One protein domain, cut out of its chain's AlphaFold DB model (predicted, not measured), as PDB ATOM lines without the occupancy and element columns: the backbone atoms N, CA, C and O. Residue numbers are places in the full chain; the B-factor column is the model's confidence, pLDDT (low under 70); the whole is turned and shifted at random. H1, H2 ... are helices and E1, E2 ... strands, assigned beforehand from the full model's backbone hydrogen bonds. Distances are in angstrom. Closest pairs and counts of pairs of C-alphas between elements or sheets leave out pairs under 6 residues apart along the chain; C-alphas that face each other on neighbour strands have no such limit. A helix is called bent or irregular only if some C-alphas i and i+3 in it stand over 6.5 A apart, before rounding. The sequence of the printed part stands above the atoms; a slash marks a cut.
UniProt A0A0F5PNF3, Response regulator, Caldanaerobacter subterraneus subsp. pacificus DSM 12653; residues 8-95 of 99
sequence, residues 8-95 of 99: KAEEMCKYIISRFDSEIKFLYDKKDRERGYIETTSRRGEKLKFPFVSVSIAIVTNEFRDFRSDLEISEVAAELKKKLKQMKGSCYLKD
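What this domain is: This is residues 8 to 95 of the 99 residues of the protein "Response regulator" of Caldanaerobacter subterraneus subsp. pacificus DSM 12653 (UniProt A0A0F5PNF3). Two lobes lie end to end: in the larger one a two-strand parallel ribbon, E3 and E4, is covered by the long helix H1 on one side and by H3 on the other, and in the smaller one the hairpin E1 and E2 follows the short helix H2. The small lobe lies beyond the last residues of H1, and residues 65 to 72 stick out at the opposite end. The printed part has 88 residues with three named helices and four named strands, in the order H1, H2, E1, E2, E3, H3, E4, with one antiparallel sheet, E1 - E2, and one parallel sheet, E3 - E4. The class is mixed, helices and strands; the whole is loose, with a radius of gyration of the C-alphas of 17.1 A, and flat, spanning 52 by 30 by 16 A.

How they stand to each other: H1, residues 8 to 27, has a kink of 29 degrees near residue 21. H2, residues 30 to 35, is close to H1 but not clearly touching it; the closest C-alphas, of Lys 25 and Arg 33, are 6.0 A apart, and the two run opposite ways at a steep tilt of 66 degrees. E1, residues 38 to 41, and E2, residues 47 to 50, form an antiparallel hairpin, with N 38 and O 50 at 2.8 A and N 48 and O 40 at 2.8 A, within hydrogen-bond range. H1 is apart from both E1 and E2. E3, residues 56 to 59, is apart from E2 and is the parallel neighbour of E4, residues 91 to 94, with N 59 and O 93 at 2.8 A. H3, residues 70 to 84, stands between them in the chain, and E3, H3 and E4 make a strand-helix-strand unit, two parallel neighbour strands with a helix between, whose crossover is left-handed. The closest C-alphas of E3 and H3, of Ala 58 and Leu 80, are 5.8 A apart. Those of H1 and E4, of Cys 13 and Tyr 92, are 6.6 A apart. H1 and H3 are apart. Every O i to N i+4 pair is within hydrogen-bond range in H2 and H3; in H1 13 of 16 are.

Where its parts are: H1 begins with C-alpha 8 at (85.792, 58.448, 73.448) and measures 28.6 A; it is neither bent nor irregular, but only just: C-alphas 22 and 25 are 6.5 A apart. H2 measures 8.6 A, E1 10.3 A, E2 10.1 A and E3 10.1 A. H3 begins with C-alpha 70 at (68.187, 56.076, 86.082) and measures 20.9 A. E4, 10.5 A long, ends with C-alpha 94 at (85.401, 59.180, 85.341).

The domain as a whole: The two C-alphas farthest apart, of Gly 45 and Asp 66, are 53.4 A from each other. The printed part has no cut and no long link. Its mean pLDDT is 95.4, and no printed residue is under 70.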
ATOM      1  N   LYS A   8      85.824  57.048  73.902       97.56
ATOM      2  CA  LYS A   8      85.792  58.448  73.448       97.56
ATOM      3  C   LYS A   8      85.565  59.444  74.584       97.56
ATOM      4  O   LYS A   8      85.783  60.642  74.406       97.56
ATOM      5  N   ALA A   9      85.080  58.984  75.738       97.56
ATOM      6  CA  ALA A   9      84.571  59.861  76.790       97.56
ATOM      7  C   ALA A   9      85.643  60.800  77.366       97.56
ATOM      8  O   ALA A   9      85.407  62.004  77.486       97.56
ATOM      9  N   GLU A  10      86.827  60.275  77.700       97.62
ATOM     10  CA  GLU A  10      87.900  61.090  78.282       97.62
ATOM     11  C   GLU A  10      88.514  62.055  77.253       97.62
ATOM     12  O   GLU A  10      88.772  63.212  77.586       97.62
ATOM     13  N   GLU A  11      88.709  61.621  76.003       98.12
ATOM     14  CA  GLU A  11      89.221  62.481  74.925       98.12
ATOM     15  C   GLU A  11      88.269  63.648  74.640       98.12
ATOM     16  O   GLU A  11      88.686  64.805  74.591       98.12
ATOM     17  N   MET A  12      86.967  63.369  74.564       98.12
ATOM     18  CA  MET A  12      85.949  64.399  74.394       98.12
ATOM     19  C   MET A  12      85.925  65.386  75.566       98.12
ATOM     20  O   MET A  12      85.813  66.590  75.340       98.12
ATOM     21  N   CYS A  13      86.080  64.923  76.812       98.25
ATOM     22  CA  CYS A  13      86.169  65.825  77.964       98.25
ATOM     23  C   CYS A  13      87.384  66.752  77.867       98.25
ATOM     24  O   CYS A  13      87.250  67.954  78.097       98.25
ATOM     25  N   LYS A  14      88.553  66.219  77.488       98.38
ATOM     26  CA  LYS A  14      89.771  67.018  77.276       98.38
ATOM     27  C   LYS A  14      89.569  68.066  76.183       98.38
ATOM     28  O   LYS A  14      89.932  69.223  76.384       98.38
ATOM     29  N   TYR A  15      88.951  67.683  75.066       98.31
ATOM     30  CA  TYR A  15      88.632  68.603  73.975       98.31
ATOM     31  C   TYR A  15      87.687  69.723  74.429       98.31
ATOM     32  O   TYR A  15      87.987  70.900  74.224       98.31
ATOM     33  N   ILE A  16      86.583  69.376  75.103       98.19
ATOM     34  CA  ILE A  16      85.608  70.349  75.620       98.19
ATOM     35  C   ILE A  16      86.283  71.322  76.587       98.19
ATOM     36  O   ILE A  16      86.110  72.526  76.441       98.19
ATOM     37  N   ILE A  17      87.067  70.818  77.546       98.44
ATOM     38  CA  ILE A  17      87.780  71.650  78.525       98.44
ATOM     39  C   ILE A  17      88.748  72.603  77.822       98.44
ATOM     40  O   ILE A  17      88.721  73.801  78.083       98.44
ATOM     41  N   SER A  18      89.561  72.092  76.893       98.25
ATOM     42  CA  SER A  18      90.537  72.905  76.163       98.25
ATOM     43  C   SER A  18      89.870  74.032  75.369       98.25
ATOM     44  O   SER A  18      90.288  75.188  75.468       98.25
ATOM     45  N   ARG A  19      88.799  73.717  74.628       98.19
ATOM     46  CA  ARG A  19      88.025  74.720  73.885       98.19
ATOM     47  C   ARG A  19      87.379  75.727  74.830       98.19
ATOM     48  O   ARG A  19      87.585  76.925  74.646       98.19
ATOM     49  N   PHE A  20      86.690  75.254  75.867       98.00
ATOM     50  CA  PHE A  20      86.017  76.103  76.848       98.00
ATOM     51  C   PHE A  20      86.989  77.090  77.501       98.00
ATOM     52  O   PHE A  20      86.749  78.291  77.457       98.00
ATOM     53  N   ASP A  21      88.124  76.620  78.019       96.62
ATOM     54  CA  ASP A  21      89.107  77.471  78.701       96.62
ATOM     55  C   ASP A  21      89.749  78.510  77.770       96.62
ATOM     56  O   ASP A  21      90.145  79.594  78.214       96.62
ATOM     57  N   SER A  22      89.861  78.196  76.475       95.06
ATOM     58  CA  SER A  22      90.370  79.134  75.471       95.06
ATOM     59  C   SER A  22      89.342  80.205  75.097       95.06
ATOM     60  O   SER A  22      89.690  81.381  74.995       95.06
ATOM     61  N   GLU A  23      88.074  79.821  74.950       96.69
ATOM     62  CA  GLU A  23      87.013  80.680  74.421       96.69
ATOM     63  C   GLU A  23      86.331  81.514  75.505       96.69
ATOM     64  O   GLU A  23      85.975  82.667  75.270       96.69
ATOM     65  N   ILE A  24      86.194  80.981  76.721       96.25
ATOM     66  CA  ILE A  24      85.431  81.626  77.794       96.25
ATOM     67  C   ILE A  24      85.990  83.002  78.169       96.25
ATOM     68  O   ILE A  24      85.240  83.926  78.478       96.25
ATOM     69  N   LYS A  25      87.312  83.175  78.054       93.56
ATOM     70  CA  LYS A  25      88.025  84.439  78.294       93.56
ATOM     71  C   LYS A  25      87.520  85.569  77.394       93.56
ATOM     72  O   LYS A  25      87.627  86.739  77.763       93.56
ATOM     73  N   PHE A  26      86.977  85.232  76.221       95.25
ATOM     74  CA  PHE A  26      86.462  86.203  75.262       95.25
ATOM     75  C   PHE A  26      85.097  86.787  75.642       95.25
ATOM     76  O   PHE A  26      84.742  87.843  75.122       95.25
ATOM     77  N   LEU A  27      84.389  86.164  76.590       95.69
ATOM     78  CA  LEU A  27      83.128  86.670  77.140       95.69
ATOM     79  C   LEU A  27      83.322  87.674  78.286       95.69
ATOM     80  O   LEU A  27      82.344  88.222  78.784       95.69
ATOM     81  N   TYR A  28      84.569  87.916  78.695       94.56
ATOM     82  CA  TYR A  28      84.924  88.916  79.698       94.56
ATOM     83  C   TYR A  28      85.545  90.152  79.057       94.56
ATOM     84  O   TYR A  28      86.210  90.077  78.012       94.56
ATOM     85  N   ASP A  29      85.369  91.283  79.733       94.38
ATOM     86  CA  ASP A  29      85.915  92.583  79.377       94.38
ATOM     87  C   ASP A  29      87.426  92.507  79.150       94.38
ATOM     88  O   ASP A  29      88.158  91.783  79.832       94.38
ATOM     89  N   LYS A  30      87.926  93.326  78.220       94.88
ATOM     90  CA  LYS A  30      89.349  93.353  77.853       94.88
ATOM     91  C   LYS A  30      90.272  93.510  79.073       94.88
ATOM     92  O   LYS A  30      91.275  92.809  79.159       94.88
ATOM     93  N   LYS A  31      89.899  94.361  80.037       95.00
ATOM     94  CA  LYS A  31      90.681  94.599  81.263       95.00
ATOM     95  C   LYS A  31      90.803  93.352  82.141       95.00
ATOM     96  O   LYS A  31      91.865  93.100  82.699       95.00
ATOM     97  N   ASP A  32      89.733  92.575  82.282       94.75
ATOM     98  CA  ASP A  32      89.757  91.338  83.071       94.75
ATOM     99  C   ASP A  32      90.545  90.255  82.340       94.75
ATOM    100  O   ASP A  32      91.379  89.576  82.940       94.75
ATOM    101  N   ARG A  33      90.368  90.163  81.018       93.31
ATOM    102  CA  ARG A  33      91.127  89.254  80.151       93.31
ATOM    103  C   ARG A  33      92.635  89.479  80.235       93.31
ATOM    104  O   ARG A  33      93.372  88.507  80.365       93.31
ATOM    105  N   GLU A  34      93.080  90.732  80.183       93.62
ATOM    106  CA  GLU A  34      94.496  91.111  80.302       93.62
ATOM    107  C   GLU A  34      95.063  90.806  81.694       93.62
ATOM    108  O   GLU A  34      96.209  90.382  81.814       93.62
ATOM    109  N   ARG A  35      94.254  90.973  82.748       94.31
ATOM    110  CA  ARG A  35      94.649  90.663  84.131       94.31
ATOM    111  C   ARG A  35      94.623  89.169  84.457       94.31
ATOM    112  O   ARG A  35      95.298  88.741  85.389       94.31
ATOM    113  N   GLY A  36      93.841  88.380  83.721       92.69
ATOM    114  CA  GLY A  36      93.659  86.946  83.951       92.69
ATOM    115  C   GLY A  36      92.681  86.597  85.080       92.69
ATOM    116  O   GLY A  36      92.615  85.439  85.491       92.69
ATOM    117  N   TYR A  37      91.934  87.576  85.594       94.06
ATOM    118  CA  TYR A  37      90.932  87.399  86.643       94.06
ATOM    119  C   TYR A  37      89.844  88.470  86.541       94.06
ATOM    120  O   TYR A  37      90.070  89.559  86.016       94.06
ATOM    121  N   ILE A  38      88.677  88.162  87.100       94.25
ATOM    122  CA  ILE A  38      87.550  89.082  87.237       94.25
ATOM    123  C   ILE A  38      87.762  89.895  88.512       94.25
ATOM    124  O   ILE A  38      87.963  89.318  89.584       94.25
ATOM    125  N   GLU A  39      87.716  91.222  88.415       93.25
ATOM    126  CA  GLU A  39      87.766  92.109  89.580       93.25
ATOM    127  C   GLU A  39      86.393  92.733  89.823       93.25
ATOM    128  O   GLU A  39      85.837  93.390  88.948       93.25
ATOM    129  N   THR A  40      85.847  92.551  91.022       90.31
ATOM    130  CA  THR A  40      84.562  93.138  91.421       90.31
ATOM    131  C   THR A  40      84.677  93.801  92.784       90.31
ATOM    132  O   THR A  40      85.573  93.482  93.563       90.31
ATOM    133  N   THR A  41      83.776  94.728  93.086       92.81
ATOM    134  CA  THR A  41      83.745  95.428  94.370       92.81
ATOM    135  C   THR A  41      82.608  94.867  95.216       92.81
ATOM    136  O   THR A  41      81.454  94.835  94.788       92.81
ATOM    137  N   SER A  42      82.924  94.410  96.426       92.00
ATOM    138  CA  SER A  42      81.930  93.935  97.384       92.00
ATOM    139  C   SER A  42      81.012  95.079  97.831       92.00
ATOM    140  O   SER A  42      81.341  96.259  97.705       92.00
ATOM    141  N   ARG A  43      79.870  94.750  98.450       91.06
ATOM    142  CA  ARG A  43      78.949  95.759  99.015       91.06
ATOM    143  C   ARG A  43      79.583  96.628 100.114       91.06
ATOM    144  O   ARG A  43      79.005  97.644 100.475       91.06
ATOM    145  N   ARG A  44      80.741  96.230 100.652       93.31
ATOM    146  CA  ARG A  44      81.515  96.973 101.660       93.31
ATOM    147  C   ARG A  44      82.675  97.775 101.053       93.31
ATOM    148  O   ARG A  44      83.473  98.328 101.797       93.31
ATOM    149  N   GLY A  45      82.784  97.830  99.722       92.06
ATOM    150  CA  GLY A  45      83.839  98.567  99.017       92.06
ATOM    151  C   GLY A  45      85.147  97.793  98.808       92.06
ATOM    152  O   GLY A  45      86.094  98.341  98.252       92.06
ATOM    153  N   GLU A  46      85.222  96.522  99.211       93.62
ATOM    154  CA  GLU A  46      86.438  95.711  99.069       93.62
ATOM    155  C   GLU A  46      86.576  95.159  97.646       93.62
ATOM    156  O   GLU A  46      85.631  94.585  97.104       93.62
ATOM    157  N   LYS A  47      87.766  95.276  97.049       93.00
ATOM    158  CA  LYS A  47      88.060  94.657  95.751       93.00
ATOM    159  C   LYS A  47      88.286  93.156  95.915       93.00
ATOM    160  O   LYS A  47      89.216  92.730  96.594       93.00
ATOM    161  N   LEU A  48      87.466  92.363  95.240       94.81
ATOM    162  CA  LEU A  48      87.538  90.910  95.186       94.81
ATOM    163  C   LEU A  48      88.048  90.467  93.818       94.81
ATOM    164  O   LEU A  48      87.682  91.039  92.791       94.81
ATOM    165  N   LYS A  49      88.874  89.419  93.815       95.00
ATOM    166  CA  LYS A  49      89.410  88.801  92.601       95.00
ATOM    167  C   LYS A  49      88.885  87.381  92.482       95.00
ATOM    168  O   LYS A  49      89.029  86.594  93.417       95.00
ATOM    169  N   PHE A  50      88.329  87.049  91.325       93.50
ATOM    170  CA  PHE A  50      87.825  85.716  91.019       93.50
ATOM    171  C   PHE A  50      88.491  85.168  89.756       93.50
ATOM    172  O   PHE A  50      88.739  85.931  88.822       93.50
ATOM    173  N   PRO A  51      88.779  83.857  89.686       93.69
ATOM    174  CA  PRO A  51      89.170  83.247  88.421       93.69
ATOM    175  C   PRO A  51      88.022  83.349  87.407       93.69
ATOM    176  O   PRO A  51      86.861  83.532  87.784       93.69
ATOM    177  N   PHE A  52      88.329  83.180  86.121       95.19
ATOM    178  CA  PHE A  52      87.283  82.970  85.120       95.19
ATOM    179  C   PHE A  52      86.456  81.725  85.442       95.19
ATOM    180  O   PHE A  52      86.919  80.806  86.129       95.19
ATOM    181  N   VAL A  53      85.220  81.696  84.937       95.56
ATOM    182  CA  VAL A  53      84.368  80.519  85.087       95.56
ATOM    183  C   VAL A  53      85.043  79.307  84.442       95.56
ATOM    184  O   VAL A  53      85.721  79.415  83.423       95.56
ATOM    185  N   SER A  54      84.862  78.152  85.070       96.88
ATOM    186  CA  SER A  54      85.406  76.865  84.636       96.88
ATOM    187  C   SER A  54      84.284  75.854  84.436       96.88
ATOM    188  O   SER A  54      83.156  76.065  84.893       96.88
ATOM    189  N   VAL A  55      84.589  74.749  83.753       97.50
ATOM    190  CA  VAL A  55      83.640  73.665  83.485       97.50
ATOM    191  C   VAL A  55      84.044  72.374  84.199       97.50
ATOM    192  O   VAL A  55      85.190  71.935  84.151       97.50
ATOM    193  N   SER A  56      83.073  71.733  84.849       97.88
ATOM    194  CA  SER A  56      83.240  70.427  85.491       97.88
ATOM    195  C   SER A  56      82.438  69.360  84.751       97.88
ATOM    196  O   SER A  56      81.223  69.505  84.597       97.88
ATOM    197  N   ILE A  57      83.088  68.268  84.341       98.12
ATOM    198  CA  ILE A  57      82.457  67.194  83.557       98.12
ATOM    199  C   ILE A  57      82.522  65.863  84.316       98.12
ATOM    200  O   ILE A  57      83.594  65.323  84.574       98.12
ATOM    201  N   ALA A  58      81.364  65.310  84.675       98.00
ATOM    202  CA  ALA A  58      81.269  63.985  85.287       98.00
ATOM    203  C   ALA A  58      81.002  62.926  84.208       98.00
ATOM    204  O   ALA A  58      80.015  63.037  83.481       98.00
ATOM    205  N   ILE A  59      81.852  61.901  84.129       97.69
ATOM    206  CA  ILE A  59      81.661  60.740  83.254       97.69
ATOM    207  C   ILE A  59      81.117  59.595  84.109       97.69
ATOM    208  O   ILE A  59      81.829  59.035  84.946       97.69
ATOM    209  N   VAL A  60      79.854  59.246  83.878       96.50
ATOM    210  CA  VAL A  60      79.215  58.055  84.447       96.50
ATOM    211  C   VAL A  60      79.260  56.955  83.394       96.50
ATOM    212  O   VAL A  60      78.931  57.202  82.237       96.50
ATOM    213  N   THR A  61      79.719  55.763  83.771       95.75
ATOM    214  CA  THR A  61      79.931  54.651  82.839       95.75
ATOM    215  C   THR A  61      79.552  53.321  83.475       95.75
ATOM    216  O   THR A  61      79.702  53.143  84.684       95.75
ATOM    217  N   ASN A  62      79.060  52.405  82.646       93.88
ATOM    218  CA  ASN A  62      78.768  51.014  82.976       93.88
ATOM    219  C   ASN A  62      79.903  50.053  82.561       93.88
ATOM    220  O   ASN A  62      79.713  48.846  82.557       93.88
ATOM    221  N   GLU A  63      81.097  50.563  82.226       93.56
ATOM    222  CA  GLU A  63      82.265  49.753  81.821       93.56
ATOM    223  C   GLU A  63      82.667  48.704  82.877       93.56
ATOM    224  O   GLU A  63      83.231  47.668  82.537       93.56
ATOM    225  N   PHE A  64      82.361  48.958  84.156       90.50
ATOM    226  CA  PHE A  64      82.750  48.098  85.280       90.50
ATOM    227  C   PHE A  64      81.610  47.739  86.244       90.50
ATOM    228  O   PHE A  64      81.882  47.215  87.326       90.50
ATOM    229  N   ARG A  65      80.357  48.062  85.899       90.31
ATOM    230  CA  ARG A  65      79.162  47.694  86.676       90.31
ATOM    231  C   ARG A  65      77.882  47.925  85.878       90.31
ATOM    232  O   ARG A  65      77.843  48.809  85.024       90.31
ATOM    233  N   ASP A  66      76.824  47.230  86.262       92.12
ATOM    234  CA  ASP A  66      75.473  47.497  85.776       92.12
ATOM    235  C   ASP A  66      74.775  48.570  86.618       92.12
ATOM    236  O   ASP A  66      75.029  48.693  87.815       92.12
ATOM    237  N   PHE A  67      73.871  49.322  85.987       93.31
ATOM    238  CA  PHE A  67      72.950  50.229  86.673       93.31
ATOM    239  C   PHE A  67      71.541  49.651  86.622       93.31
ATOM    240  O   PHE A  67      71.075  49.238  85.560       93.31
ATOM    241  N   ARG A  68      70.847  49.645  87.759       92.62
ATOM    242  CA  ARG A  68      69.492  49.085  87.875       92.62
ATOM    243  C   ARG A  68      68.401  50.106  87.567       92.62
ATOM    244  O   ARG A  68      67.267  49.718  87.296       92.62
ATOM    245  N   SER A  69      68.731  51.395  87.630       94.50
ATOM    246  CA  SER A  69      67.811  52.494  87.346       94.50
ATOM    247  C   SER A  69      68.544  53.775  86.941       94.50
ATOM    248  O   SER A  69      69.741  53.959  87.169       94.50
ATOM    249  N   ASP A  70      67.790  54.697  86.362       92.50
ATOM    250  CA  ASP A  70      68.187  56.076  86.082       92.50
ATOM    251  C   ASP A  70      68.478  56.889  87.358       92.50
ATOM    252  O   ASP A  70      69.328  57.790  87.344       92.50
ATOM    253  N   LEU A  71      67.829  56.541  88.475       95.75
ATOM    254  CA  LEU A  71      68.119  57.127  89.784       95.75
ATOM    255  C   LEU A  71      69.565  56.840  90.208       95.75
ATOM    256  O   LEU A  71      70.282  57.767  90.580       95.75
ATOM    257  N   GLU A  72      70.027  55.597  90.058       94.88
ATOM    258  CA  GLU A  72      71.394  55.197  90.417       94.88
ATOM    259  C   GLU A  72      72.449  55.961  89.589       94.88
ATOM    260  O   GLU A  72      73.452  56.453  90.112       94.88
ATOM    261  N   ILE A  73      72.193  56.142  88.288       94.56
ATOM    262  CA  ILE A  73      73.041  56.955  87.398       94.56
ATOM    263  C   ILE A  73      73.090  58.412  87.884       94.56
ATOM    264  O   ILE A  73      74.156  59.041  87.898       94.56
ATOM    265  N   SER A  74      71.941  58.954  88.290       95.06
ATOM    266  CA  SER A  74      71.801  60.341  88.741       95.06
ATOM    267  C   SER A  74      72.516  60.598  90.067       95.06
ATOM    268  O   SER A  74      73.199  61.618  90.204       95.06
ATOM    269  N   GLU A  75      72.419  59.668  91.016       95.75
ATOM    270  CA  GLU A  75      73.129  59.715  92.298       95.75
ATOM    271  C   GLU A  75      74.641  59.739  92.080       95.75
ATOM    272  O   GLU A  75      75.344  60.625  92.573       95.75
ATOM    273  N   VAL A  76      75.138  58.844  91.231       95.69
ATOM    274  CA  VAL A  76      76.558  58.770  90.882       95.69
ATOM    275  C   VAL A  76      77.028  60.056  90.211       95.69
ATOM    276  O   VAL A  76      78.072  60.605  90.573       95.69
ATOM    277  N   ALA A  77      76.249  60.593  89.271       95.75
ATOM    278  CA  ALA A  77      76.559  61.874  88.651       95.75
ATOM    279  C   ALA A  77      76.625  63.009  89.689       95.75
ATOM    280  O   ALA A  77      77.504  63.870  89.602       95.75
ATOM    281  N   ALA A  78      75.714  63.033  90.668       96.75
ATOM    282  CA  ALA A  78      75.681  64.043  91.722       96.75
ATOM    283  C   ALA A  78      76.909  63.957  92.642       96.75
ATOM    284  O   ALA A  78      77.527  64.985  92.938       96.75
ATOM    285  N   GLU A  79      77.321  62.749  93.029       96.50
ATOM    286  CA  GLU A  79      78.534  62.514  93.819       96.50
ATOM    287  C   GLU A  79      79.795  63.004  93.101       96.50
ATOM    288  O   GLU A  79      80.609  63.731  93.682       96.50
ATOM    289  N   LEU A  80      79.955  62.645  91.822       97.50
ATOM    290  CA  LEU A  80      81.095  63.087  91.019       97.50
ATOM    291  C   LEU A  80      81.099  64.610  90.863       97.50
ATOM    292  O   LEU A  80      82.139  65.240  91.048       97.50
ATOM    293  N   LYS A  81      79.936  65.227  90.603       95.94
ATOM    294  CA  LYS A  81      79.800  66.692  90.532       95.94
ATOM    295  C   LYS A  81      80.174  67.365  91.852       95.94
ATOM    296  O   LYS A  81      80.815  68.411  91.821       95.94
ATOM    297  N   LYS A  82      79.807  66.790  93.004       97.38
ATOM    298  CA  LYS A  82      80.186  67.323  94.322       97.38
ATOM    299  C   LYS A  82      81.705  67.335  94.501       97.38
ATOM    300  O   LYS A  82      82.232  68.342  94.963       97.38
ATOM    301  N   LYS A  83      82.397  66.263  94.095       97.38
ATOM    302  CA  LYS A  83      83.870  66.183  94.121       97.38
ATOM    303  C   LYS A  83      84.504  67.196  93.166       97.38
ATOM    304  O   LYS A  83      85.359  67.972  93.575       97.38
ATOM    305  N   LEU A  84      84.031  67.244  91.922       97.62
ATOM    306  CA  LEU A  84      84.541  68.158  90.897       97.62
ATOM    307  C   LEU A  84      84.398  69.634  91.293       97.62
ATOM    308  O   LEU A  84      85.325  70.406  91.095       97.62
ATOM    309  N   LYS A  85      83.281  70.027  91.917       94.06
ATOM    310  CA  LYS A  85      83.046  71.413  92.367       94.06
ATOM    311  C   LYS A  85      84.000  71.894  93.469       94.06
ATOM    312  O   LYS A  85      84.014  73.085  93.766       94.06
ATOM    313  N   GLN A  86      84.757  70.996  94.097       96.00
ATOM    314  CA  GLN A  86      85.798  71.348  95.069       96.00
ATOM    315  C   GLN A  86      87.166  71.551  94.403       96.00
ATOM    316  O   GLN A  86      88.082  72.091  95.022       96.00
ATOM    317  N   MET A  87      87.317  71.125  93.146       95.94
ATOM    318  CA  MET A  87      88.543  71.283  92.373       95.94
ATOM    319  C   MET A  87      88.586  72.677  91.741       95.94
ATOM    320  O   MET A  87      87.563  73.236  91.346       95.94
ATOM    321  N   LYS A  88      89.786  73.258  91.654       94.06
ATOM    322  CA  LYS A  88      89.986  74.549  90.988       94.06
ATOM    323  C   LYS A  88      90.105  74.348  89.480       94.06
ATOM    324  O   LYS A  88      90.860  73.487  89.038       94.06
ATOM    325  N   GLY A  89      89.451  75.221  88.717       95.88
ATOM    326  CA  GLY A  89      89.541  75.235  87.260       95.88
ATOM    327  C   GLY A  89      88.750  74.112  86.587       95.88
ATOM    328  O   GLY A  89      88.013  73.359  87.228       95.88
ATOM    329  N   SER A  90      88.883  74.039  85.265       98.25
ATOM    330  CA  SER A  90      88.134  73.084  84.457       98.25
ATOM    331  C   SER A  90      88.701  71.677  84.614       98.25
ATOM    332  O   SER A  90      89.913  71.468  84.583       98.25
ATOM    333  N   CYS A  91      87.828  70.697  84.822       98.31
ATOM    334  CA  CYS A  91      88.239  69.332  85.136       98.31
ATOM    335  C   CYS A  91      87.157  68.308  84.785       98.31
ATOM    336  O   CYS A  91      85.977  68.633  84.626       98.31
ATOM    337  N   TYR A  92      87.566  67.044  84.683       98.31
ATOM    338  CA  TYR A  92      86.650  65.922  84.529       98.31
ATOM    339  C   TYR A  92      86.992  64.781  85.484       98.31
ATOM    340  O   TYR A  92      88.127  64.660  85.945       98.31
ATOM    341  N   LEU A  93      86.001  63.937  85.778       97.69
ATOM    342  CA  LEU A  93      86.177  62.733  86.589       97.69
ATOM    343  C   LEU A  93      85.366  61.579  85.996       97.69
ATOM    344  O   LEU A  93      84.165  61.726  85.772       97.69
ATOM    345  N   LYS A  94      86.028  60.440  85.764       96.44
ATOM    346  CA  LYS A  94      85.401  59.180  85.341       96.44
ATOM    347  C   LYS A  94      85.099  58.311  86.547       96.44
ATOM    348  O   LYS A  94      85.978  58.100  87.384       96.44
ATOM    349  N   ASP A  95      83.876  57.796  86.622       95.12
ATOM    350  CA  ASP A  95      83.564  56.743  87.577       95.12
ATOM    351  C   ASP A  95      84.363  55.481  87.235       95.12
ATOM    352  O   ASP A  95      84.296  54.975  86.117       95.12
TER     353      ASP A  95